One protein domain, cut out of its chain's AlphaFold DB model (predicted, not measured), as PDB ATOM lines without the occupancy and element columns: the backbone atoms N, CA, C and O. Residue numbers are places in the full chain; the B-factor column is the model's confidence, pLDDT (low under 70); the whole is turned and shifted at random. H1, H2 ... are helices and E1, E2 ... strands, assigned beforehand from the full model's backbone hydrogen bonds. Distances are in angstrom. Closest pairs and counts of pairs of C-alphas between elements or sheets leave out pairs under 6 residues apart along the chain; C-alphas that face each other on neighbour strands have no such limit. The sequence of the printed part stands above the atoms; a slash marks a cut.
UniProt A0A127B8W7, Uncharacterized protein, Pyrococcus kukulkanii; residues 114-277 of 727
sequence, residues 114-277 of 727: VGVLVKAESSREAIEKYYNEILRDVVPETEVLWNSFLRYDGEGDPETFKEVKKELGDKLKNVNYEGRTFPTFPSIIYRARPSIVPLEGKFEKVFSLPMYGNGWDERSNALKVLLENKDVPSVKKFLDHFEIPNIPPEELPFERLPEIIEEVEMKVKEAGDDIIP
ATOM      1  N   VAL A 114     -54.041  19.316  53.004       68.06
ATOM      2  CA  VAL A 114     -54.412  20.125  51.817       68.06
ATOM      3  C   VAL A 114     -53.665  21.453  51.702       68.06
ATOM      4  O   VAL A 114     -53.688  22.084  50.635       68.06
ATOM      5  N   GLY A 115     -52.979  21.858  52.764       77.56
ATOM      6  CA  GLY A 115     -52.167  23.066  52.863       77.56
ATOM      7  C   GLY A 115     -51.589  23.199  54.268       77.56
ATOM      8  O   GLY A 115     -51.813  22.333  55.115       77.56
ATOM      9  N   VAL A 116     -50.875  24.291  54.512       81.62
ATOM     10  CA  VAL A 116     -50.315  24.626  55.827       81.62
ATOM     11  C   VAL A 116     -50.517  26.110  56.123       81.62
ATOM     12  O   VAL A 116     -50.597  26.932  55.202       81.62
ATOM     13  N   LEU A 117     -50.603  26.452  57.405       83.69
ATOM     14  CA  LEU A 117     -50.429  27.815  57.900       83.69
ATOM     15  C   LEU A 117     -49.075  27.888  58.601       83.69
ATOM     16  O   LEU A 117     -48.760  27.023  59.408       83.69
ATOM     17  N   VAL A 118     -48.283  28.909  58.299       88.19
ATOM     18  CA  VAL A 118     -46.948  29.084  58.876       88.19
ATOM     19  C   VAL A 118     -46.891  30.391  59.652       88.19
ATOM     20  O   VAL A 118     -47.198  31.449  59.096       88.19
ATOM     21  N   LYS A 119     -46.505  30.319  60.928       88.19
ATOM     22  CA  LYS A 119     -46.235  31.493  61.769       88.19
ATOM     23  C   LYS A 119     -44.917  32.133  61.331       88.19
ATOM     24  O   LYS A 119     -43.868  31.483  61.366       88.19
ATOM     25  N   ALA A 120     -44.992  33.384  60.885       87.88
ATOM     26  CA  ALA A 120     -43.854  34.179  60.422       87.88
ATOM     27  C   ALA A 120     -44.214  35.675  60.398       87.88
ATOM     28  O   ALA A 120     -45.394  36.035  60.379       87.88
ATOM     29  N   GLU A 121     -43.214  36.554  60.299       83.81
ATOM     30  CA  GLU A 121     -43.416  38.001  60.165       83.81
ATOM     31  C   GLU A 121     -43.622  38.437  58.709       83.81
ATOM     32  O   GLU A 121     -44.259  39.462  58.438       83.81
ATOM     33  N   SER A 122     -43.148  37.656  57.736       81.88
ATOM     34  CA  SER A 122     -43.258  37.985  56.310       81.88
ATOM     35  C   SER A 122     -43.558  36.774  55.424       81.88
ATOM     36  O   SER A 122     -43.272  35.634  55.781       81.88
ATOM     37  N   SER A 123     -44.098  37.025  54.221       80.44
ATOM     38  CA  SER A 123     -44.331  35.970  53.222       80.44
ATOM     39  C   SER A 123     -43.047  35.219  52.887       80.44
ATOM     40  O   SER A 123     -43.083  34.005  52.728       80.44
ATOM     41  N   ARG A 124     -41.925  35.939  52.781       83.00
ATOM     42  CA  ARG A 124     -40.616  35.366  52.469       83.00
ATOM     43  C   ARG A 124     -40.158  34.421  53.572       83.00
ATOM     44  O   ARG A 124     -39.848  33.272  53.289       83.00
ATOM     45  N   GLU A 125     -40.203  34.889  54.814       88.19
ATOM     46  CA  GLU A 125     -39.851  34.083  55.982       88.19
ATOM     47  C   GLU A 125     -40.734  32.835  56.095       88.19
ATOM     48  O   GLU A 125     -40.216  31.751  56.324       88.19
ATOM     49  N   ALA A 126     -42.045  32.946  55.857       89.12
ATOM     50  CA  ALA A 126     -42.941  31.791  55.881       89.12
ATOM     51  C   ALA A 126     -42.569  30.723  54.841       89.12
ATOM     52  O   ALA A 126     -42.587  29.528  55.144       89.12
ATOM     53  N   ILE A 127     -42.240  31.142  53.613       87.69
ATOM     54  CA  ILE A 127     -41.832  30.218  52.547       87.69
ATOM     55  C   ILE A 127     -40.456  29.618  52.871       87.69
ATOM     56  O   ILE A 127     -40.297  28.406  52.761       87.69
ATOM     57  N   GLU A 128     -39.486  30.432  53.302       88.56
ATOM     58  CA  GLU A 128     -38.147  29.979  53.704       88.56
ATOM     59  C   GLU A 128     -38.207  28.970  54.850       88.56
ATOM     60  O   GLU A 128     -37.586  27.910  54.776       88.56
ATOM     61  N   LYS A 129     -39.004  29.262  55.877       91.38
ATOM     62  CA  LYS A 129     -39.225  28.385  57.023       91.38
ATOM     63  C   LYS A 129     -39.810  27.044  56.603       91.38
ATOM     64  O   LYS A 129     -39.219  26.005  56.877       91.38
ATOM     65  N   TYR A 130     -40.917  27.063  55.859       90.81
ATOM     66  CA  TYR A 130     -41.547  25.835  55.373       90.81
ATOM     67  C   TYR A 130     -40.619  25.031  54.457       90.81
ATOM     68  O   TYR A 130     -40.590  23.803  54.511       90.81
ATOM     69  N   TYR A 131     -39.832  25.711  53.622       89.25
ATOM     70  CA  TYR A 131     -38.856  25.039  52.780       89.25
ATOM     71  C   TYR A 131     -37.783  24.332  53.614       89.25
ATOM     72  O   TYR A 131     -37.543  23.142  53.414       89.25
ATOM     73  N   ASN A 132     -37.168  25.047  54.557       88.31
ATOM     74  CA  ASN A 132     -36.055  24.542  55.357       88.31
ATOM     75  C   ASN A 132     -36.464  23.422  56.318       88.31
ATOM     76  O   ASN A 132     -35.670  22.514  56.543       88.31
ATOM     77  N   GLU A 133     -37.670  23.489  56.880       89.94
ATOM     78  CA  GLU A 133     -38.152  22.507  57.856       89.94
ATOM     79  C   GLU A 133     -38.805  21.281  57.199       89.94
ATOM     80  O   GLU A 133     -38.773  20.197  57.777       89.94
ATOM     81  N   ILE A 134     -39.383  21.431  55.998       90.62
ATOM     82  CA  ILE A 134     -40.199  20.386  55.355       90.62
ATOM     83  C   ILE A 134     -39.677  20.026  53.966       90.62
ATOM     84  O   ILE A 134     -39.254  18.896  53.729       90.62
ATOM     85  N   LEU A 135     -39.739  20.960  53.010       87.38
ATOM     86  CA  LEU A 135     -39.579  20.615  51.590       87.38
ATOM     87  C   LEU A 135     -38.154  20.229  51.202       87.38
ATOM     88  O   LEU A 135     -37.996  19.430  50.280       87.38
ATOM     89  N   ARG A 136     -37.135  20.781  51.866       87.19
ATOM     90  CA  ARG A 136     -35.728  20.501  51.559       87.19
ATOM     91  C   ARG A 136     -35.392  19.020  51.723       87.19
ATOM     92  O   ARG A 136     -34.717  18.454  50.872       87.19
ATOM     93  N   ASP A 137     -35.903  18.401  52.782       85.12
ATOM     94  CA  ASP A 137     -35.656  16.988  53.078       85.12
ATOM     95  C   ASP A 137     -36.419  16.057  52.129       85.12
ATOM     96  O   ASP A 137     -35.927  14.985  51.785       85.12
ATOM     97  N   VAL A 138     -37.620  16.465  51.708       85.31
ATOM     98  CA  VAL A 138     -38.507  15.656  50.854       85.31
ATOM     99  C   VAL A 138     -38.146  15.783  49.370       85.31
ATOM    100  O   VAL A 138     -38.318  14.852  48.582       85.31
ATOM    101  N   VAL A 139     -37.639  16.947  48.959       79.94
ATOM    102  CA  VAL A 139     -37.291  17.247  47.565       79.94
ATOM    103  C   VAL A 139     -35.869  17.832  47.477       79.94
ATOM    104  O   VAL A 139     -35.695  18.974  47.050       79.94
ATOM    105  N   PRO A 140     -34.826  17.073  47.860       74.50
ATOM    106  CA  PRO A 140     -33.453  17.589  47.925       74.50
ATOM    107  C   PRO A 140     -32.908  18.002  46.549       74.50
ATOM    108  O   PRO A 140     -32.181  18.988  46.431       74.50
ATOM    109  N   GLU A 141     -33.324  17.313  45.482       73.06
ATOM    110  CA  GLU A 141     -32.964  17.619  44.089       73.06
ATOM    111  C   GLU A 141     -33.295  19.058  43.645       73.06
ATOM    112  O   GLU A 141     -32.747  19.541  42.651       73.06
ATOM    113  N   THR A 142     -34.181  19.768  44.350       74.44
ATOM    114  CA  THR A 142     -34.598  21.128  43.984       74.44
ATOM    115  C   THR A 142     -33.970  22.222  44.849       74.44
ATOM    116  O   THR A 142     -34.302  23.392  44.656       74.44
ATOM    117  N   GLU A 143     -33.016  21.898  45.735       79.44
ATOM    118  CA  GLU A 143     -32.292  22.879  46.567       79.44
ATOM    119  C   GLU A 143     -31.613  23.972  45.739       79.44
ATOM    120  O   GLU A 143     -31.698  25.157  46.062       79.44
ATOM    121  N   VAL A 144     -31.014  23.605  44.607       76.38
ATOM    122  CA  VAL A 144     -30.401  24.584  43.702       76.38
ATOM    123  C   VAL A 144     -31.459  25.514  43.098       76.38
ATOM    124  O   VAL A 144     -31.268  26.726  43.071       76.38
ATOM    125  N   LEU A 145     -32.605  24.969  42.673       77.69
ATOM    126  CA  LEU A 145     -33.708  25.757  42.111       77.69
ATOM    127  C   LEU A 145     -34.317  26.702  43.156       77.69
ATOM    128  O   LEU A 145     -34.665  27.837  42.830       77.69
ATOM    129  N   TRP A 146     -34.416  26.250  44.407       80.62
ATOM    130  CA  TRP A 146     -34.852  27.057  45.540       80.62
ATOM    131  C   TRP A 146     -33.881  28.207  45.839       80.62
ATOM    132  O   TRP A 146     -34.302  29.359  45.926       80.62
ATOM    133  N   ASN A 147     -32.578  27.928  45.908       80.12
ATOM    134  CA  ASN A 147     -31.553  28.955  46.110       80.12
ATOM    135  C   ASN A 147     -31.541  29.983  44.968       80.12
ATOM    136  O   ASN A 147     -31.376  31.182  45.196       80.12
ATOM    137  N   SER A 148     -31.762  29.540  43.730       77.56
ATOM    138  CA  SER A 148     -31.959  30.429  42.583       77.56
ATOM    139  C   SER A 148     -33.220  31.284  42.703       77.56
ATOM    140  O   SER A 148     -33.175  32.467  42.377       77.56
ATOM    141  N   PHE A 149     -34.318  30.737  43.231       77.44
ATOM    142  CA  PHE A 149     -35.529  31.505  43.523       77.44
ATOM    143  C   PHE A 149     -35.326  32.536  44.646       77.44
ATOM    144  O   PHE A 149     -35.747  33.678  44.494       77.44
ATOM    145  N   LEU A 150     -34.631  32.202  45.739       75.06
ATOM    146  CA  LEU A 150     -34.357  33.157  46.825       75.06
ATOM    147  C   LEU A 150     -33.449  34.314  46.408       75.06
ATOM    148  O   LEU A 150     -33.622  35.438  46.878       75.06
ATOM    149  N   ARG A 151     -32.485  34.048  45.520       70.31
ATOM    150  CA  ARG A 151     -31.658  35.097  44.902       70.31
ATOM    151  C   ARG A 151     -32.469  35.999  43.980       70.31
ATOM    152  O   ARG A 151     -32.076  37.133  43.738       70.31
ATOM    153  N   TYR A 152     -33.592  35.492  43.486       69.31
ATOM    154  CA  TYR A 152     -34.478  36.195  42.584       69.31
ATOM    155  C   TYR A 152     -35.564  37.026  43.279       69.31
ATOM    156  O   TYR A 152     -35.934  38.097  42.789       69.31
ATOM    157  N   ASP A 153     -36.108  36.532  44.394       60.81
ATOM    158  CA  ASP A 153     -37.219  37.150  45.120       60.81
ATOM    159  C   ASP A 153     -36.797  38.500  45.737       60.81
ATOM    160  O   ASP A 153     -36.279  38.584  46.853       60.81
ATOM    161  N   GLY A 154     -36.968  39.571  44.955       53.88
ATOM    162  CA  GLY A 154     -36.604  40.948  45.307       53.88
ATOM    163  C   GLY A 154     -36.040  41.782  44.149       53.88
ATOM    164  O   GLY A 154     -36.216  42.999  44.148       53.88
ATOM    165  N   GLU A 155     -35.446  41.153  43.128       49.69
ATOM    166  CA  GLU A 155     -34.783  41.828  41.998       49.69
ATOM    167  C   GLU A 155     -35.168  41.161  40.667       49.69
ATOM    168  O   GLU A 155     -34.452  40.340  40.099       49.69
ATOM    169  N   GLY A 156     -36.358  41.477  40.155       52.88
ATOM    170  CA  GLY A 156     -36.794  40.940  38.869       52.88
ATOM    171  C   GLY A 156     -36.117  41.629  37.681       52.88
ATOM    172  O   GLY A 156     -36.138  42.855  37.605       52.88
ATOM    173  N   ASP A 157     -35.649  40.850  36.696       59.19
ATOM    174  CA  ASP A 157     -35.404  41.307  35.317       59.19
ATOM    175  C   ASP A 157     -36.500  40.773  34.362       59.19
ATOM    176  O   ASP A 157     -36.379  39.683  33.787       59.19
ATOM    177  N   PRO A 158     -37.615  41.510  34.181       62.22
ATOM    178  CA  PRO A 158     -38.693  41.120  33.277       62.22
ATOM    179  C   PRO A 158     -38.265  41.029  31.807       62.22
ATOM    180  O   PRO A 158     -38.979  40.400  31.022       62.22
ATOM    181  N   GLU A 159     -37.163  41.676  31.411       65.56
ATOM    182  CA  GLU A 159     -36.721  41.727  30.014       65.56
ATOM    183  C   GLU A 159     -36.122  40.390  29.572       65.56
ATOM    184  O   GLU A 159     -36.494  39.878  28.512       65.56
ATOM    185  N   THR A 160     -35.327  39.736  30.423       65.81
ATOM    186  CA  THR A 160     -34.722  38.430  30.107       65.81
ATOM    187  C   THR A 160     -35.779  37.332  29.876       65.81
ATOM    188  O   THR A 160     -35.656  36.533  28.946       65.81
ATOM    189  N   PHE A 161     -36.900  37.323  30.615       69.19
ATOM    190  CA  PHE A 161     -37.999  36.376  30.347       69.19
ATOM    191  C   PHE A 161     -38.845  36.751  29.112       69.19
ATOM    192  O   PHE A 161     -39.387  35.872  28.431       69.19
ATOM    193  N   LYS A 162     -38.981  38.046  28.787       71.75
ATOM    194  CA  LYS A 162     -39.676  38.484  27.560       71.75
ATOM    195  C   LYS A 162     -38.962  37.978  26.304       71.75
ATOM    196  O   LYS A 162     -39.651  37.566  25.369       71.75
ATOM    197  N   GLU A 163     -37.629  37.973  26.296       76.00
ATOM    198  CA  GLU A 163     -36.810  37.437  25.197       76.00
ATOM    199  C   GLU A 163     -37.073  35.938  24.984       76.00
ATOM    200  O   GLU A 163     -37.437  35.528  23.879       76.00
ATOM    201  N   VAL A 164     -37.038  35.143  26.061       78.25
ATOM    202  CA  VAL A 164     -37.368  33.705  26.031       78.25
ATOM    203  C   VAL A 164     -38.784  33.459  25.512       78.25
ATOM    204  O   VAL A 164     -39.011  32.598  24.662       78.25
ATOM    205  N   LYS A 165     -39.763  34.236  25.987       75.62
ATOM    206  CA  LYS A 165     -41.156  34.102  25.545       75.62
ATOM    207  C   LYS A 165     -41.334  34.461  24.068       75.62
ATOM    208  O   LYS A 165     -42.179  33.864  23.404       75.62
ATOM    209  N   LYS A 166     -40.564  35.426  23.556       80.94
ATOM    210  CA  LYS A 166     -40.579  35.815  22.141       80.94
ATOM    211  C   LYS A 166     -40.037  34.698  21.247       80.94
ATOM    212  O   LYS A 166     -40.625  34.458  20.196       80.94
ATOM    213  N   GLU A 167     -38.972  34.013  21.662       81.94
ATOM    214  CA  GLU A 167     -38.371  32.916  20.885       81.94
ATOM    215  C   GLU A 167     -39.119  31.584  21.028       81.94
ATOM    216  O   GLU A 167     -39.321  30.888  20.035       81.94
ATOM    217  N   LEU A 168     -39.582  31.230  22.233       80.81
ATOM    218  CA  LEU A 168     -40.266  29.954  22.480       80.81
ATOM    219  C   LEU A 168     -41.786  30.002  22.253       80.81
ATOM    220  O   LEU A 168     -42.398  28.943  22.122       80.81
ATOM    221  N   GLY A 169     -42.395  31.194  22.185       76.06
ATOM    222  CA  GLY A 169     -43.755  31.467  21.693       76.06
ATOM    223  C   GLY A 169     -44.821  30.416  22.030       76.06
ATOM    224  O   GLY A 169     -45.399  30.413  23.119       76.06
ATOM    225  N   ASP A 170     -45.105  29.535  21.064       70.19
ATOM    226  CA  ASP A 170     -46.134  28.494  21.165       70.19
ATOM    227  C   ASP A 170     -45.783  27.364  22.149       70.19
ATOM    228  O   ASP A 170     -46.693  26.802  22.765       70.19
ATOM    229  N   LYS A 171     -44.492  27.070  22.370       75.25
ATOM    230  CA  LYS A 171     -44.042  26.037  23.323       75.25
ATOM    231  C   LYS A 171     -44.371  26.404  24.774       75.25
ATOM    232  O   LYS A 171     -44.628  25.523  25.584       75.25
ATOM    233  N   LEU A 172     -44.438  27.701  25.094       71.25
ATOM    234  CA  LEU A 172     -44.788  28.212  26.429       71.25
ATOM    235  C   LEU A 172     -46.271  28.610  26.566       71.25
ATOM    236  O   LEU A 172     -46.692  29.120  27.603       71.25
ATOM    237  N   LYS A 173     -47.096  28.401  25.536       61.44
ATOM    238  CA  LYS A 173     -48.491  28.878  25.514       61.44
ATOM    239  C   LYS A 173     -49.418  28.114  26.463       61.44
ATOM    240  O   LYS A 173     -50.410  28.676  26.920       61.44
ATOM    241  N   ASN A 174     -49.078  26.856  26.755       57.34
ATOM    242  CA  ASN A 174     -49.870  25.935  27.574       57.34
ATOM    243  C   ASN A 174     -49.112  25.418  28.810       57.34
ATOM    244  O   ASN A 174     -49.545  24.436  29.408       57.34
ATOM    245  N   VAL A 175     -47.983  26.033  29.183       63.22
ATOM    246  CA  VAL A 175     -47.255  25.652  30.401       63.22
ATOM    247  C   VAL A 175     -47.822  26.372  31.622       63.22
ATOM    248  O   VAL A 175     -48.333  27.490  31.523       63.22
ATOM    249  N   ASN A 176     -47.712  25.746  32.790       54.88
ATOM    250  CA  ASN A 176     -47.987  26.381  34.070       54.88
ATOM    251  C   ASN A 176     -46.991  27.537  34.234       54.88
ATOM    252  O   ASN A 176     -45.802  27.295  34.434       54.88
ATOM    253  N   TYR A 177     -47.461  28.778  34.088       51.62
ATOM    254  CA  TYR A 177     -46.674  29.997  34.265       51.62
ATOM    255  C   TYR A 177     -47.549  31.080  34.905       51.62
ATOM    256  O   TYR A 177     -48.464  31.608  34.271       51.62
ATOM    257  N   GLU A 178     -47.281  31.422  36.167       47.56
ATOM    258  CA  GLU A 178     -48.080  32.410  36.912       47.56
ATOM    259  C   GLU A 178     -47.689  33.880  36.659       47.56
ATOM    260  O   GLU A 178     -48.237  34.787  37.292       47.56
ATOM    261  N   GLY A 179     -46.822  34.156  35.679       49.38
ATOM    262  CA  GLY A 179     -46.745  35.495  35.089       49.38
ATOM    263  C   GLY A 179     -46.028  36.561  35.911       49.38
ATOM    264  O   GLY A 179     -46.292  37.741  35.689       49.38
ATOM    265  N   ARG A 180     -45.128  36.195  36.828       51.50
ATOM    266  CA  ARG A 180     -44.252  37.152  37.518       51.50
ATOM    267  C   ARG A 180     -42.822  36.629  37.508       51.50
ATOM    268  O   ARG A 180     -42.337  36.080  38.480       51.50
ATOM    269  N   THR A 181     -42.238  36.743  36.318       54.34
ATOM    270  CA  THR A 181     -40.803  36.888  36.044       54.34
ATOM    271  C   THR A 181     -39.854  35.712  36.383       54.34
ATOM    272  O   THR A 181     -38.804  35.633  35.753       54.34
ATOM    273  N   PHE A 182     -40.265  34.714  37.181       62.97
ATOM    274  CA  PHE A 182     -39.609  33.398  37.331       62.97
ATOM    275  C   PHE A 182     -40.584  32.241  36.979       62.97
ATOM    276  O   PHE A 182     -41.762  32.305  37.350       62.97
ATOM    277  N   PRO A 183     -40.174  31.206  36.214       64.12
ATOM    278  CA  PRO A 183     -41.042  30.111  35.792       64.12
ATOM    279  C   PRO A 183     -41.353  29.127  36.919       64.12
ATOM    280  O   PRO A 183     -40.509  28.810  37.740       64.12
ATOM    281  N   THR A 184     -42.565  28.575  36.917       64.12
ATOM    282  CA  THR A 184     -43.003  27.604  37.926       64.12
ATOM    283  C   THR A 184     -42.264  26.270  37.798       64.12
ATOM    284  O   THR A 184     -42.382  25.590  36.776       64.12
ATOM    285  N   PHE A 185     -41.555  25.879  38.860       73.62
ATOM    286  CA  PHE A 185     -40.765  24.648  38.963       73.62
ATOM    287  C   PHE A 185     -41.305  23.724  40.058       73.62
ATOM    288  O   PHE A 185     -41.866  24.246  41.029       73.62
ATOM    289  N   PRO A 186     -41.117  22.391  39.930       65.88
ATOM    290  CA  PRO A 186     -41.472  21.443  40.982       65.88
ATOM    291  C   PRO A 186     -40.913  21.911  42.332       65.88
ATOM    292  O   PRO A 186     -39.803  22.425  42.380       65.88
ATOM    293  N   SER A 187     -41.730  21.790  43.384       69.06
ATOM    294  CA  SER A 187     -41.471  22.178  44.787       69.06
ATOM    295  C   SER A 187     -41.301  23.665  45.145       69.06
ATOM    296  O   SER A 187     -41.358  23.966  46.333       69.06
ATOM    297  N   ILE A 188     -41.189  24.612  44.203       75.69
ATOM    298  CA  ILE A 188     -41.080  26.044  44.566       75.69
ATOM    299  C   ILE A 188     -42.455  26.654  44.854       75.69
ATOM    300  O   ILE A 188     -43.345  26.684  43.993       75.69
ATOM    301  N   ILE A 189     -42.617  27.185  46.063       77.75
ATOM    302  CA  ILE A 189     -43.805  27.929  46.476       77.75
ATOM    303  C   ILE A 189     -43.558  29.424  46.256       77.75
ATOM    304  O   ILE A 189     -42.732  30.034  46.915       77.75
ATOM    305  N   TYR A 190     -44.310  30.021  45.331       69.75
ATOM    306  CA  TYR A 190     -44.151  31.426  44.919       69.75
ATOM    307  C   TYR A 190     -45.015  32.411  45.701       69.75
ATOM    308  O   TYR A 190     -44.886  33.625  45.553       69.75
ATOM    309  N   ARG A 191     -46.019  31.898  46.411       69.12
ATOM    310  CA  ARG A 191     -47.052  32.719  47.033       69.12
ATOM    311  C   ARG A 191     -47.384  32.166  48.397       69.12
ATOM    312  O   ARG A 191     -47.854  31.039  48.508       69.12
ATOM    313  N   ALA A 192     -47.219  33.029  49.382       76.75
ATOM    314  CA  ALA A 192     -47.822  32.900  50.688       76.75
ATOM    315  C   ALA A 192     -48.881  33.997  50.832       76.75
ATOM    316  O   ALA A 192     -48.639  35.152  50.456       76.75
ATOM    317  N   ARG A 193     -50.062  33.644  51.341       75.69
ATOM    318  CA  ARG A 193     -51.111  34.623  51.655       75.69
ATOM    319  C   ARG A 193     -51.133  34.853  53.151       75.69
ATOM    320  O   ARG A 193     -51.332  33.883  53.875       75.69
ATOM    321  N   PRO A 194     -50.906  36.087  53.623       75.88
ATOM    322  CA  PRO A 194     -51.070  36.353  55.033       75.88
ATOM    323  C   PRO A 194     -52.552  36.181  55.388       75.88
ATOM    324  O   PRO A 194     -53.428  36.558  54.609       75.88
ATOM    325  N   SER A 195     -52.824  35.694  56.588       73.81
ATOM    326  CA  SER A 195     -54.125  35.768  57.248       73.81
ATOM    327  C   SER A 195     -53.912  36.037  58.739       73.81
ATOM    328  O   SER A 195     -52.788  35.956  59.239       73.81
ATOM    329  N   ILE A 196     -54.976  36.422  59.434       75.44
ATOM    330  CA  ILE A 196     -54.976  36.602  60.885       75.44
ATOM    331  C   ILE A 196     -56.033  35.663  61.432       75.44
ATOM    332  O   ILE A 196     -57.213  35.816  61.123       75.44
ATOM    333  N   VAL A 197     -55.604  34.681  62.217       73.81
ATOM    334  CA  VAL A 197     -56.480  33.621  62.727       73.81
ATOM    335  C   VAL A 197     -56.384  33.548  64.249       73.81
ATOM    336  O   VAL A 197     -55.326  33.853  64.802       73.81
ATOM    337  N   PRO A 198     -57.479  33.213  64.949       73.25
ATOM    338  CA  PRO A 198     -57.472  33.153  66.401       73.25
ATOM    339  C   PRO A 198     -56.849  31.841  66.904       73.25
ATOM    340  O   PRO A 198     -57.590  30.921  67.241       73.25
ATOM    341  N   LEU A 199     -55.515  31.810  67.013       72.06
ATOM    342  CA  LEU A 199     -54.745  30.705  67.588       72.06
ATOM    343  C   LEU A 199     -54.700  30.772  69.113       72.06
ATOM    344  O   LEU A 199     -54.308  31.788  69.686       72.06
ATOM    345  N   GLU A 200     -55.101  29.692  69.787       71.44
ATOM    346  CA  GLU A 200     -55.037  29.567  71.259       71.44
ATOM    347  C   GLU A 200     -55.655  30.764  72.026       71.44
ATOM    348  O   GLU A 200     -55.243  31.126  73.130       71.44
ATOM    349  N   GLY A 201     -56.672  31.405  71.439       67.19
ATOM    350  CA  GLY A 201     -57.350  32.570  72.020       67.19
ATOM    351  C   GLY A 201     -56.705  33.932  71.727       67.19
ATOM    352  O   GLY A 201     -57.200  34.941  72.240       67.19
ATOM    353  N   LYS A 202     -55.664  33.995  70.889       73.88
ATOM    354  CA  LYS A 202     -55.039  35.232  70.390       73.88
ATOM    355  C   LYS A 202     -55.087  35.302  68.871       73.88
ATOM    356  O   LYS A 202     -55.040  34.285  68.197       73.88
ATOM    357  N   PHE A 203     -55.190  36.507  68.321       77.00
ATOM    358  CA  PHE A 203     -55.120  36.684  66.876       77.00
ATOM    359  C   PHE A 203     -53.661  36.699  66.434       77.00
ATOM    360  O   PHE A 203     -52.937  37.650  66.707       77.00
ATOM    361  N   GLU A 204     -53.246  35.643  65.744       77.88
ATOM    362  CA  GLU A 204     -51.872  35.460  65.293       77.88
ATOM    363  C   GLU A 204     -51.775  35.656  63.782       77.88
ATOM    364  O   GLU A 204     -52.660  35.267  63.005       77.88
ATOM    365  N   LYS A 205     -50.668  36.264  63.357       80.75
ATOM    366  CA  LYS A 205     -50.343  36.411  61.944       80.75
ATOM    367  C   LYS A 205     -49.800  35.087  61.423       80.75
ATOM    368  O   LYS A 205     -48.791  34.573  61.899       80.75
ATOM    369  N   VAL A 206     -50.455  34.561  60.399       82.50
ATOM    370  CA  VAL A 206     -50.046  33.325  59.737       82.50
ATOM    371  C   VAL A 206     -49.985  33.523  58.238       82.50
ATOM    372  O   VAL A 206     -50.623  34.409  57.674       82.50
ATOM    373  N   PHE A 207     -49.242  32.657  57.571       85.25
ATOM    374  CA  PHE A 207     -49.146  32.624  56.127       85.25
ATOM    375  C   PHE A 207     -49.667  31.294  55.615       85.25
ATOM    376  O   PHE A 207     -49.168  30.243  55.990       85.25
ATOM    377  N   SER A 208     -50.672  31.331  54.748       81.31
ATOM    378  CA  SER A 208     -51.173  30.147  54.068       81.31
ATOM    379  C   SER A 208     -50.296  29.804  52.870       81.31
ATOM    380  O   SER A 208     -50.079  30.648  51.989       81.31
ATOM    381  N   LEU A 209     -49.831  28.552  52.829       83.38
ATOM    382  CA  LEU A 209     -49.044  27.987  51.736       83.38
ATOM    383  C   LEU A 209     -49.667  26.670  51.233       83.38
ATOM    384  O   LEU A 209     -50.261  25.913  52.010       83.38
ATOM    385  N   PRO A 210     -49.532  26.355  49.929       78.12
ATOM    386  CA  PRO A 210     -49.813  25.012  49.436       78.12
ATOM    387  C   PRO A 210     -48.777  24.017  49.984       78.12
ATOM    388  O   PRO A 210     -47.652  24.396  50.285       78.12
ATOM    389  N   MET A 211     -49.122  22.728  50.035       77.00
ATOM    390  CA  MET A 211     -48.206  21.689  50.543       77.00
ATOM    391  C   MET A 211     -46.894  21.582  49.760       77.00
ATOM    392  O   MET A 211     -45.871  21.215  50.322       77.00
ATOM    393  N   TYR A 212     -46.938  21.872  48.460       75.81
ATOM    394  CA  TYR A 212     -45.813  21.811  47.534       75.81
ATOM    395  C   TYR A 212     -46.007  22.835  46.413       75.81
ATOM    396  O   TYR A 212     -47.129  23.250  46.105       75.81
ATOM    397  N   GLY A 213     -44.900  23.223  45.777       72.62
ATOM    398  CA  GLY A 213     -44.898  24.127  44.628       72.62
ATOM    399  C   GLY A 213     -45.680  23.621  43.412       72.62
ATOM    400  O   GLY A 213     -45.974  22.435  43.270       72.62
ATOM    401  N   ASN A 214     -46.010  24.529  42.495       68.19
ATOM    402  CA  ASN A 214     -46.645  24.185  41.217       68.19
ATOM    403  C   ASN A 214     -45.645  23.500  40.254       68.19
ATOM    404  O   ASN A 214     -44.471  23.368  40.552       68.19
ATOM    405  N   GLY A 215     -46.085  23.048  39.074       69.88
ATOM    406  CA  GLY A 215     -45.165  22.530  38.042       69.88
ATOM    407  C   GLY A 215     -44.991  21.007  37.995       69.88
ATOM    408  O   GLY A 215     -44.288  20.509  37.130       69.88
ATOM    409  N   TRP A 216     -45.698  20.231  38.811       73.75
ATOM    410  CA  TRP A 216     -45.687  18.757  38.748       73.75
ATOM    411  C   TRP A 216     -46.507  18.144  37.592       73.75
ATOM    412  O   TRP A 216     -47.075  17.065  37.743       73.75
ATOM    413  N   ASP A 217     -46.730  18.862  36.495       74.12
ATOM    414  CA  ASP A 217     -47.344  18.301  35.285       74.12
ATOM    415  C   ASP A 217     -46.304  18.332  34.178       74.12
ATOM    416  O   ASP A 217     -46.032  19.388  33.613       74.12
ATOM    417  N   GLU A 218     -45.734  17.166  33.891       76.44
ATOM    418  CA  GLU A 218     -44.679  16.977  32.902       76.44
ATOM    419  C   GLU A 218     -45.031  17.603  31.540       76.44
ATOM    420  O   GLU A 218     -44.179  18.212  30.894       76.44
ATOM    421  N   ARG A 219     -46.299  17.510  31.110       71.50
ATOM    422  CA  ARG A 219     -46.748  17.992  29.789       71.50
ATOM    423  C   ARG A 219     -46.893  19.507  29.713       71.50
ATOM    424  O   ARG A 219     -47.029  20.052  28.619       71.50
ATOM    425  N   SER A 220     -46.922  20.179  30.859       69.69
ATOM    426  CA  SER A 220     -47.124  21.623  30.975       69.69
ATOM    427  C   SER A 220     -46.095  22.270  31.911       69.69
ATOM    428  O   SER A 220     -46.349  23.329  32.487       69.69
ATOM    429  N   ASN A 221     -44.919  21.660  32.080       78.06
ATOM    430  CA  ASN A 221     -43.869  22.164  32.959       78.06
ATOM    431  C   ASN A 221     -42.940  23.151  32.226       78.06
ATOM    432  O   ASN A 221     -42.382  22.839  31.176       78.06
ATOM    433  N   ALA A 222     -42.753  24.345  32.798       79.44
ATOM    434  CA  ALA A 222     -41.909  25.377  32.200       79.44
ATOM    435  C   ALA A 222     -40.406  25.033  32.252       79.44
ATOM    436  O   ALA A 222     -39.711  25.305  31.279       79.44
ATOM    437  N   LEU A 223     -39.912  24.404  33.330       82.31
ATOM    438  CA  LEU A 223     -38.511  23.962  33.458       82.31
ATOM    439  C   LEU A 223     -38.124  22.983  32.353       82.31
ATOM    440  O   LEU A 223     -37.107  23.173  31.700       82.31
ATOM    441  N   LYS A 224     -38.969  21.976  32.106       85.69
ATOM    442  CA  LYS A 224     -38.767  20.955  31.079       85.69
ATOM    443  C   LYS A 224     -38.606  21.599  29.704       85.69
ATOM    444  O   LYS A 224     -37.621  21.347  29.023       85.69
ATOM    445  N   VAL A 225     -39.517  22.509  29.347       86.44
ATOM    446  CA  VAL A 225     -39.449  23.241  28.073       86.44
ATOM    447  C   VAL A 225     -38.178  24.089  27.976       86.44
ATOM    448  O   VAL A 225     -37.578  24.149  26.905       86.44
ATOM    449  N   LEU A 226     -37.740  24.736  29.060       86.88
ATOM    450  CA  LEU A 226     -36.492  25.506  29.055       86.88
ATOM    451  C   LEU A 226     -35.267  24.594  28.880       86.88
ATOM    452  O   LEU A 226     -34.426  24.873  28.032       86.88
ATOM    453  N   LEU A 227     -35.191  23.474  29.601       87.75
ATOM    454  CA  LEU A 227     -34.069  22.531  29.527       87.75
ATOM    455  C   LEU A 227     -33.990  21.804  28.173       87.75
ATOM    456  O   LEU A 227     -32.902  21.657  27.619       87.75
ATOM    457  N   GLU A 228     -35.131  21.434  27.581       89.75
ATOM    458  CA  GLU A 228     -35.214  20.879  26.216       89.75
ATOM    459  C   GLU A 228     -34.754  21.871  25.135       89.75
ATOM    460  O   GLU A 228     -34.429  21.473  24.017       89.75
ATOM    461  N   ASN A 229     -34.754  23.172  25.441       91.06
ATOM    462  CA  ASN A 229     -34.366  24.242  24.522       91.06
ATOM    463  C   ASN A 229     -33.143  25.022  25.037       91.06
ATOM    464  O   ASN A 229     -32.946  26.168  24.641       91.06
ATOM    465  N   LYS A 230     -32.310  24.411  25.892       89.38
ATOM    466  CA  LYS A 230     -31.151  25.056  26.539       89.38
ATOM    467  C   LYS A 230     -30.108  25.628  25.575       89.38
ATOM    468  O   LYS A 230     -29.353  26.513  25.954       89.38
ATOM    469  N   ASP A 231     -30.074  25.135  24.339       88.94
ATOM    470  CA  ASP A 231     -29.148  25.605  23.304       88.94
ATOM    471  C   ASP A 231     -29.643  26.878  22.592       88.94
ATOM    472  O   ASP A 231     -28.894  27.517  21.853       88.94
ATOM    473  N   VAL A 232     -30.900  27.276  22.816       90.69
ATOM    474  CA  VAL A 232     -31.447  28.535  22.304       90.69
ATOM    475  C   VAL A 232     -30.789  29.705  23.052       90.69
ATOM    476  O   VAL A 232     -30.826  29.715  24.282       90.69
ATOM    477  N   PRO A 233     -30.220  30.721  22.369       88.69
ATOM    478  CA  PRO A 233     -29.428  31.769  23.020       88.69
ATOM    479  C   PRO A 233     -30.145  32.517  24.151       88.69
ATOM    480  O   PRO A 233     -29.546  32.739  25.204       88.69
ATOM    481  N   SER A 234     -31.423  32.877  23.968       85.38
ATOM    482  CA  SER A 234     -32.204  33.550  25.017       85.38
ATOM    483  C   SER A 234     -32.474  32.641  26.218       85.38
ATOM    484  O   SER A 234     -32.431  33.095  27.359       85.38
ATOM    485  N   VAL A 235     -32.697  31.347  25.974       86.94
ATOM    486  CA  VAL A 235     -32.940  30.337  27.009       86.94
ATOM    487  C   VAL A 235     -31.663  30.052  27.781       86.94
ATOM    488  O   VAL A 235     -31.697  30.028  29.004       86.94
ATOM    489  N   LYS A 236     -30.529  29.912  27.093       88.62
ATOM    490  CA  LYS A 236     -29.221  29.750  27.724       88.62
ATOM    491  C   LYS A 236     -28.902  30.926  28.641       88.62
ATOM    492  O   LYS A 236     -28.622  30.724  29.813       88.62
ATOM    493  N   LYS A 237     -29.037  32.154  28.127       85.50
ATOM    494  CA  LYS A 237     -28.860  33.385  28.908       85.50
ATOM    495  C   LYS A 237     -29.780  33.412  30.129       85.50
ATOM    496  O   LYS A 237     -29.342  33.811  31.199       85.50
ATOM    497  N   PHE A 238     -31.030  32.977  29.975       83.25
ATOM    498  CA  PHE A 238     -31.990  32.870  31.070       83.25
ATOM    499  C   PHE A 238     -31.555  31.836  32.125       83.25
ATOM    500  O   PHE A 238     -31.524  32.157  33.308       83.25
ATOM    501  N   LEU A 239     -31.193  30.616  31.714       85.44
ATOM    502  CA  LEU A 239     -30.739  29.555  32.620       85.44
ATOM    503  C   LEU A 239     -29.459  29.965  33.361       85.44
ATOM    504  O   LEU A 239     -29.398  29.808  34.575       85.44
ATOM    505  N   ASP A 240     -28.490  30.554  32.654       85.12
ATOM    506  CA  ASP A 240     -27.230  31.039  33.225       85.12
ATOM    507  C   ASP A 240     -27.472  32.197  34.209       85.12
ATOM    508  O   ASP A 240     -26.915  32.204  35.303       85.12
ATOM    509  N   HIS A 241     -28.338  33.157  33.853       79.81
ATOM    510  CA  HIS A 241     -28.669  34.306  34.703       79.81
ATOM    511  C   HIS A 241     -29.311  33.891  36.033       79.81
ATOM    512  O   HIS A 241     -29.021  34.494  37.060       79.81
ATOM    513  N   PHE A 242     -30.150  32.851  36.021       75.44
ATOM    514  CA  PHE A 242     -30.764  32.297  37.231       75.44
ATOM    515  C   PHE A 242     -29.972  31.136  37.840       75.44
ATOM    516  O   PHE A 242     -30.464  30.497  38.769       75.44
ATOM    517  N   GLU A 243     -28.771  30.844  37.333       79.69
ATOM    518  CA  GLU A 243     -27.934  29.717  37.760       79.69
ATOM    519  C   GLU A 243     -28.701  28.380  37.822       79.69
ATOM    520  O   GLU A 243     -28.516  27.569  38.730       79.69
ATOM    521  N   ILE A 244     -29.620  28.159  36.879       80.75
ATOM    522  CA  ILE A 244     -30.412  26.932  36.822       80.75
ATOM    523  C   ILE A 244     -29.511  25.810  36.284       80.75
ATOM    524  O   ILE A 244     -28.997  25.924  35.168       80.75
ATOM    525  N   PRO A 245     -29.320  24.712  37.037       75.12
ATOM    526  CA  PRO A 245     -28.452  23.622  36.619       75.12
ATOM    527  C   PRO A 245     -28.991  22.942  35.357       75.12
ATOM    528  O   PRO A 245     -30.199  22.807  35.156       75.12
ATOM    529  N   ASN A 246     -28.071  22.468  34.516       80.56
ATOM    530  CA  ASN A 246     -28.373  21.719  33.297       80.56
ATOM    531  C   ASN A 246     -28.774  20.272  33.627       80.56
ATOM    532  O   ASN A 246     -28.062  19.325  33.293       80.56
ATOM    533  N   ILE A 247     -29.895  20.128  34.327       80.56
ATOM    534  CA  ILE A 247     -30.493  18.840  34.670       80.56
ATOM    535  C   ILE A 247     -31.096  18.247  33.385       80.56
ATOM    536  O   ILE A 247     -31.808  18.957  32.667       80.56
ATOM    537  N   PRO A 248     -30.828  16.979  33.043       81.62
ATOM    538  CA  PRO A 248     -31.539  16.294  31.970       81.62
ATOM    539  C   PRO A 248     -33.059  16.319  32.212       81.62
ATOM    540  O   PRO A 248     -33.498  16.005  33.319       81.62
ATOM    541  N   PRO A 249     -33.892  16.684  31.217       81.06
ATOM    542  CA  PRO A 249     -35.351  16.701  31.364       81.06
ATOM    543  C   PRO A 249     -35.955  15.400  31.918       81.06
ATOM    544  O   PRO A 249     -37.000  15.446  32.569       81.06
ATOM    545  N   GLU A 250     -35.309  14.262  31.655       79.44
ATOM    546  CA  GLU A 250     -35.693  12.920  32.100       79.44
ATOM    547  C   GLU A 250     -35.420  12.670  33.593       79.44
ATOM    548  O   GLU A 250     -36.057  11.808  34.188       79.44
ATOM    549  N   GLU A 251     -34.502  13.425  34.202       76.31
ATOM    550  CA  GLU A 251     -34.134  13.315  35.622       76.31
ATOM    551  C   GLU A 251     -35.030  14.174  36.533       76.31
ATOM    552  O   GLU A 251     -34.880  14.176  37.753       76.31
ATOM    553  N   LEU A 252     -35.992  14.910  35.963       77.69
ATOM    554  CA  LEU A 252     -36.946  15.694  36.742       77.69
ATOM    555  C   LEU A 252     -37.956  14.769  37.457       77.69
ATOM    556  O   LEU A 252     -38.541  13.891  36.819       77.69
ATOM    557  N   PRO A 253     -38.261  14.991  38.752       75.25
ATOM    558  CA  PRO A 253     -38.974  14.027  39.601       75.25
ATOM    559  C   PRO A 253     -40.502  13.999  39.384       75.25
ATOM    560  O   PRO A 253     -41.275  13.893  40.333       75.25
ATOM    561  N   PHE A 254     -40.993  14.112  38.146       76.94
ATOM    562  CA  PHE A 254     -42.429  14.249  37.863       76.94
ATOM    563  C   PHE A 254     -43.273  13.058  38.336       76.94
ATOM    564  O   PHE A 254     -44.419  13.253  38.750       76.94
ATOM    565  N   GLU A 255     -42.717  11.845  38.291       76.25
ATOM    566  CA  GLU A 255     -43.403  10.609  38.689       76.25
ATOM    567  C   GLU A 255     -43.480  10.427  40.214       76.25
ATOM    568  O   GLU A 255     -44.399   9.769  40.694       76.25
ATOM    569  N   ARG A 256     -42.600  11.096  40.978       77.69
ATOM    570  CA  ARG A 256     -42.520  11.010  42.450       77.69
ATOM    571  C   ARG A 256     -43.596  11.806  43.187       77.69
ATOM    572  O   ARG A 256     -43.646  11.778  44.410       77.69
ATOM    573  N   LEU A 257     -44.471  12.534  42.486       75.25
ATOM    574  CA  LEU A 257     -45.478  13.383  43.140       75.25
ATOM    575  C   LEU A 257     -46.314  12.646  44.213       75.25
ATOM    576  O   LEU A 257     -46.543  13.254  45.255       75.25
ATOM    577  N   PRO A 258     -46.788  11.398  44.013       75.19
ATOM    578  CA  PRO A 258     -47.499  10.664  45.062       75.19
ATOM    579  C   PRO A 258     -46.643  10.409  46.312       75.19
ATOM    580  O   PRO A 258     -47.125  10.639  47.413       75.19
ATOM    581  N   GLU A 259     -45.377  10.020  46.143       82.81
ATOM    582  CA  GLU A 259     -44.426   9.766  47.242       82.81
ATOM    583  C   GLU A 259     -44.120  11.056  48.014       82.81
ATOM    584  O   GLU A 259     -44.165  11.092  49.238       82.81
ATOM    585  N   ILE A 260     -43.910  12.158  47.289       79.19
ATOM    586  CA  ILE A 260     -43.651  13.482  47.866       79.19
ATOM    587  C   ILE A 260     -44.839  13.974  48.691       79.19
ATOM    588  O   ILE A 260     -44.644  14.630  49.709       79.19
ATOM    589  N   ILE A 261     -46.072  13.679  48.266       76.69
ATOM    590  CA  ILE A 261     -47.263  14.008  49.057       76.69
ATOM    591  C   ILE A 261     -47.203  13.289  50.407       76.69
ATOM    592  O   ILE A 261     -47.355  13.943  51.434       76.69
ATOM    593  N   GLU A 262     -46.935  11.982  50.406       81.50
ATOM    594  CA  GLU A 262     -46.860  11.172  51.629       81.50
ATOM    595  C   GLU A 262     -45.710  11.621  52.550       81.50
ATOM    596  O   GLU A 262     -45.907  11.790  53.754       81.50
ATOM    597  N   GLU A 263     -44.523  11.891  51.998       86.19
ATOM    598  CA  GLU A 263     -43.356  12.349  52.764       86.19
ATOM    599  C   GLU A 263     -43.556  13.751  53.371       86.19
ATOM    600  O   GLU A 263     -43.249  13.959  54.550       86.19
ATOM    601  N   VAL A 264     -44.125  14.703  52.612       85.19
ATOM    602  CA  VAL A 264     -44.500  16.030  53.140       85.19
ATOM    603  C   VAL A 264     -45.517  15.882  54.267       85.19
ATOM    604  O   VAL A 264     -45.380  16.533  55.300       85.19
ATOM    605  N   GLU A 265     -46.524  15.022  54.111       81.12
ATOM    606  CA  GLU A 265     -47.527  14.794  55.151       81.12
ATOM    607  C   GLU A 265     -46.929  14.288  56.463       81.12
ATOM    608  O   GLU A 265     -47.354  14.735  57.531       81.12
ATOM    609  N   MET A 266     -45.955  13.374  56.400       85.44
ATOM    610  CA  MET A 266     -45.254  12.903  57.598       85.44
ATOM    611  C   MET A 266     -44.437  14.022  58.243       85.44
ATOM    612  O   MET A 266     -44.585  14.267  59.437       85.44
ATOM    613  N   LYS A 267     -43.637  14.747  57.456       88.06
ATOM    614  CA  LYS A 267     -42.788  15.836  57.963       88.06
ATOM    615  C   LYS A 267     -43.602  16.958  58.597       88.06
ATOM    616  O   LYS A 267     -43.228  17.468  59.643       88.06
ATOM    617  N   VAL A 268     -44.742  17.310  58.005       84.00
ATOM    618  CA  VAL A 268     -45.639  18.328  58.568       84.00
ATOM    619  C   VAL A 268     -46.274  17.854  59.882       84.00
ATOM    620  O   VAL A 268     -46.464  18.672  60.774       84.00
ATOM    621  N   LYS A 269     -46.570  16.555  60.045       79.31
ATOM    622  CA  LYS A 269     -47.052  15.996  61.330       79.31
ATOM    623  C   LYS A 269     -45.999  16.059  62.437       79.31
ATOM    624  O   LYS A 269     -46.362  16.106  63.607       79.31
ATOM    625  N   GLU A 270     -44.725  16.010  62.066       83.38
ATOM    626  CA  GLU A 270     -43.576  16.088  62.977       83.38
ATOM    627  C   GLU A 270     -43.102  17.530  63.220       83.38
ATOM    628  O   GLU A 270     -42.243  17.757  64.074       83.38
ATOM    629  N   ALA A 271     -43.640  18.496  62.472       81.19
ATOM    630  CA  ALA A 271     -43.263  19.896  62.572       81.19
ATOM    631  C   ALA A 271     -43.722  20.517  63.900       81.19
ATOM    632  O   ALA A 271     -44.710  20.093  64.499       81.19
ATOM    633  N   GLY A 272     -42.991  21.534  64.363       78.06
ATOM    634  CA  GLY A 272     -43.346  22.273  65.577       78.06
ATOM    635  C   GLY A 272     -44.584  23.163  65.409       78.06
ATOM    636  O   GLY A 272     -45.138  23.293  64.318       78.06
ATOM    637  N   ASP A 273     -44.960  23.863  66.484       79.44
ATOM    638  CA  ASP A 273     -46.177  24.698  66.590       79.44
ATOM    639  C   ASP A 273     -46.268  25.866  65.586       79.44
ATOM    640  O   ASP A 273     -47.274  26.584  65.526       79.44
ATOM    641  N   ASP A 274     -45.204  26.094  64.821       84.50
ATOM    642  CA  ASP A 274     -45.111  27.140  63.813       84.50
ATOM    643  C   ASP A 274     -45.594  26.713  62.428       84.50
ATOM    644  O   ASP A 274     -45.888  27.585  61.607       84.50
ATOM    645  N   ILE A 275     -45.690  25.407  62.158       85.56
ATOM    646  CA  ILE A 275     -46.235  24.861  60.913       85.56
ATOM    647  C   ILE A 275     -47.515  24.113  61.265       85.56
ATOM    648  O   ILE A 275     -47.506  22.980  61.732       85.56
ATOM    649  N   ILE A 276     -48.640  24.766  61.015       80.56
ATOM    650  CA  ILE A 276     -49.959  24.262  61.369       80.56
ATOM    651  C   ILE A 276     -50.536  23.536  60.148       80.56
ATOM    652  O   ILE A 276     -50.842  24.179  59.132       80.56
ATOM    653  N   PRO A 277     -50.709  22.207  60.205       76.62
ATOM    654  CA  PRO A 277     -51.307  21.466  59.111       76.62
ATOM    655  C   PRO A 277     -52.776  21.820  58.895       76.62
ATOM    656  O   PRO A 277     -53.565  21.942  59.832       76.62
TER     657      PRO A 277
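This is residues 114 to 277 of the 727 residues of an uncharacterized protein of Pyrococcus kukulkanii (UniProt A0A127B8W7). Two lobes lie along one long axis: at one end a strongly twisted four-stranded sheet with H1 and H6 over one face and the E2 and E3 hairpin at its tip, at the other end a small cluster of the helices H3, H4 and H5. H2 stands between the lobes, and long links run from one to the other. The printed part has 164 residues, with six named helices and four named strands in the order E1 H1 H2 H3 E2 E3 H4 H5 H6 E4, a mixed class. The sheet runs E2 E3 E1 E4, all antiparallel. The whole is compact, with a radius of gyration of the C-alphas of 16.8 A, yet elongated, spanning 56 by 31 by 24 A.

E1, residues 114 to 119, begins at C-alpha 114 (-54.412, 20.125, 51.817) and is 17.2 A long. H1, residues 123 to 138, 21.3 A, has a kink of 44 degrees near residue 132. H2 is residues 140 to 152, 19.4 A, and H3 residues 158 to 172, 15.8 A. E2, residues 193 to 199, and E3, residues 202 to 209, measure 16.8 A and 20.9 A. H4 is residues 222 to 228 and H5 residues 233 to 241. H6, residues 254 to 270, 25.2 A, has a kink of 35 degrees near residue 261. E4, residues 275 to 277, ends at C-alpha 277 (-51.307, 21.466, 59.111).

In the sheet, the antiparallel neighbours E1 and E4 have N 117 and O 276 within hydrogen-bond range at 2.9 A, the antiparallel neighbours E3 and E1 have N 118 and O 207 within hydrogen-bond range at 2.8 A, and the hairpin E2 and E3 has N 195 and O 206 within hydrogen-bond range at 2.8 A. H1 is on the sheet at a height of 9.6 A; the C-alphas of Val 118 and Ala 126 are the closest of E1 and H1, 5.7 A. H6 is on the same face and touches H1, closest C-alphas Ile 134 and Lys 267, 5.8 A. H2 is close to H1 but not clearly touching, closest C-alphas Arg 136 and Glu 143, 6.5 A. H3 touches H5 at a steep tilt of 51 degrees, closest C-alphas Val 164 and Ser 234, 5.3 A. H3 and H4 only just touch, with 3 pairs of C-alphas within 8 A, the closest Leu 172 and Ala 222, 7.0 A. Every O i to N i+4 pair is within hydrogen-bond range in H4 and H5, but 9 of 12 in H1, 7 of 9 in H2, 8 of 11 in H3 and 11 of 13 in H6.

The C-alphas farthest apart, Gly 201 and Asp 231, are 56.7 A apart. The printed part has no cut. The links H3 to E2, E3 to H4 and H5 to H6 are long. Mean pLDDT of the printed part is 77.1; 31 residues are under 70, among them 152 to 161 and 173 to 184.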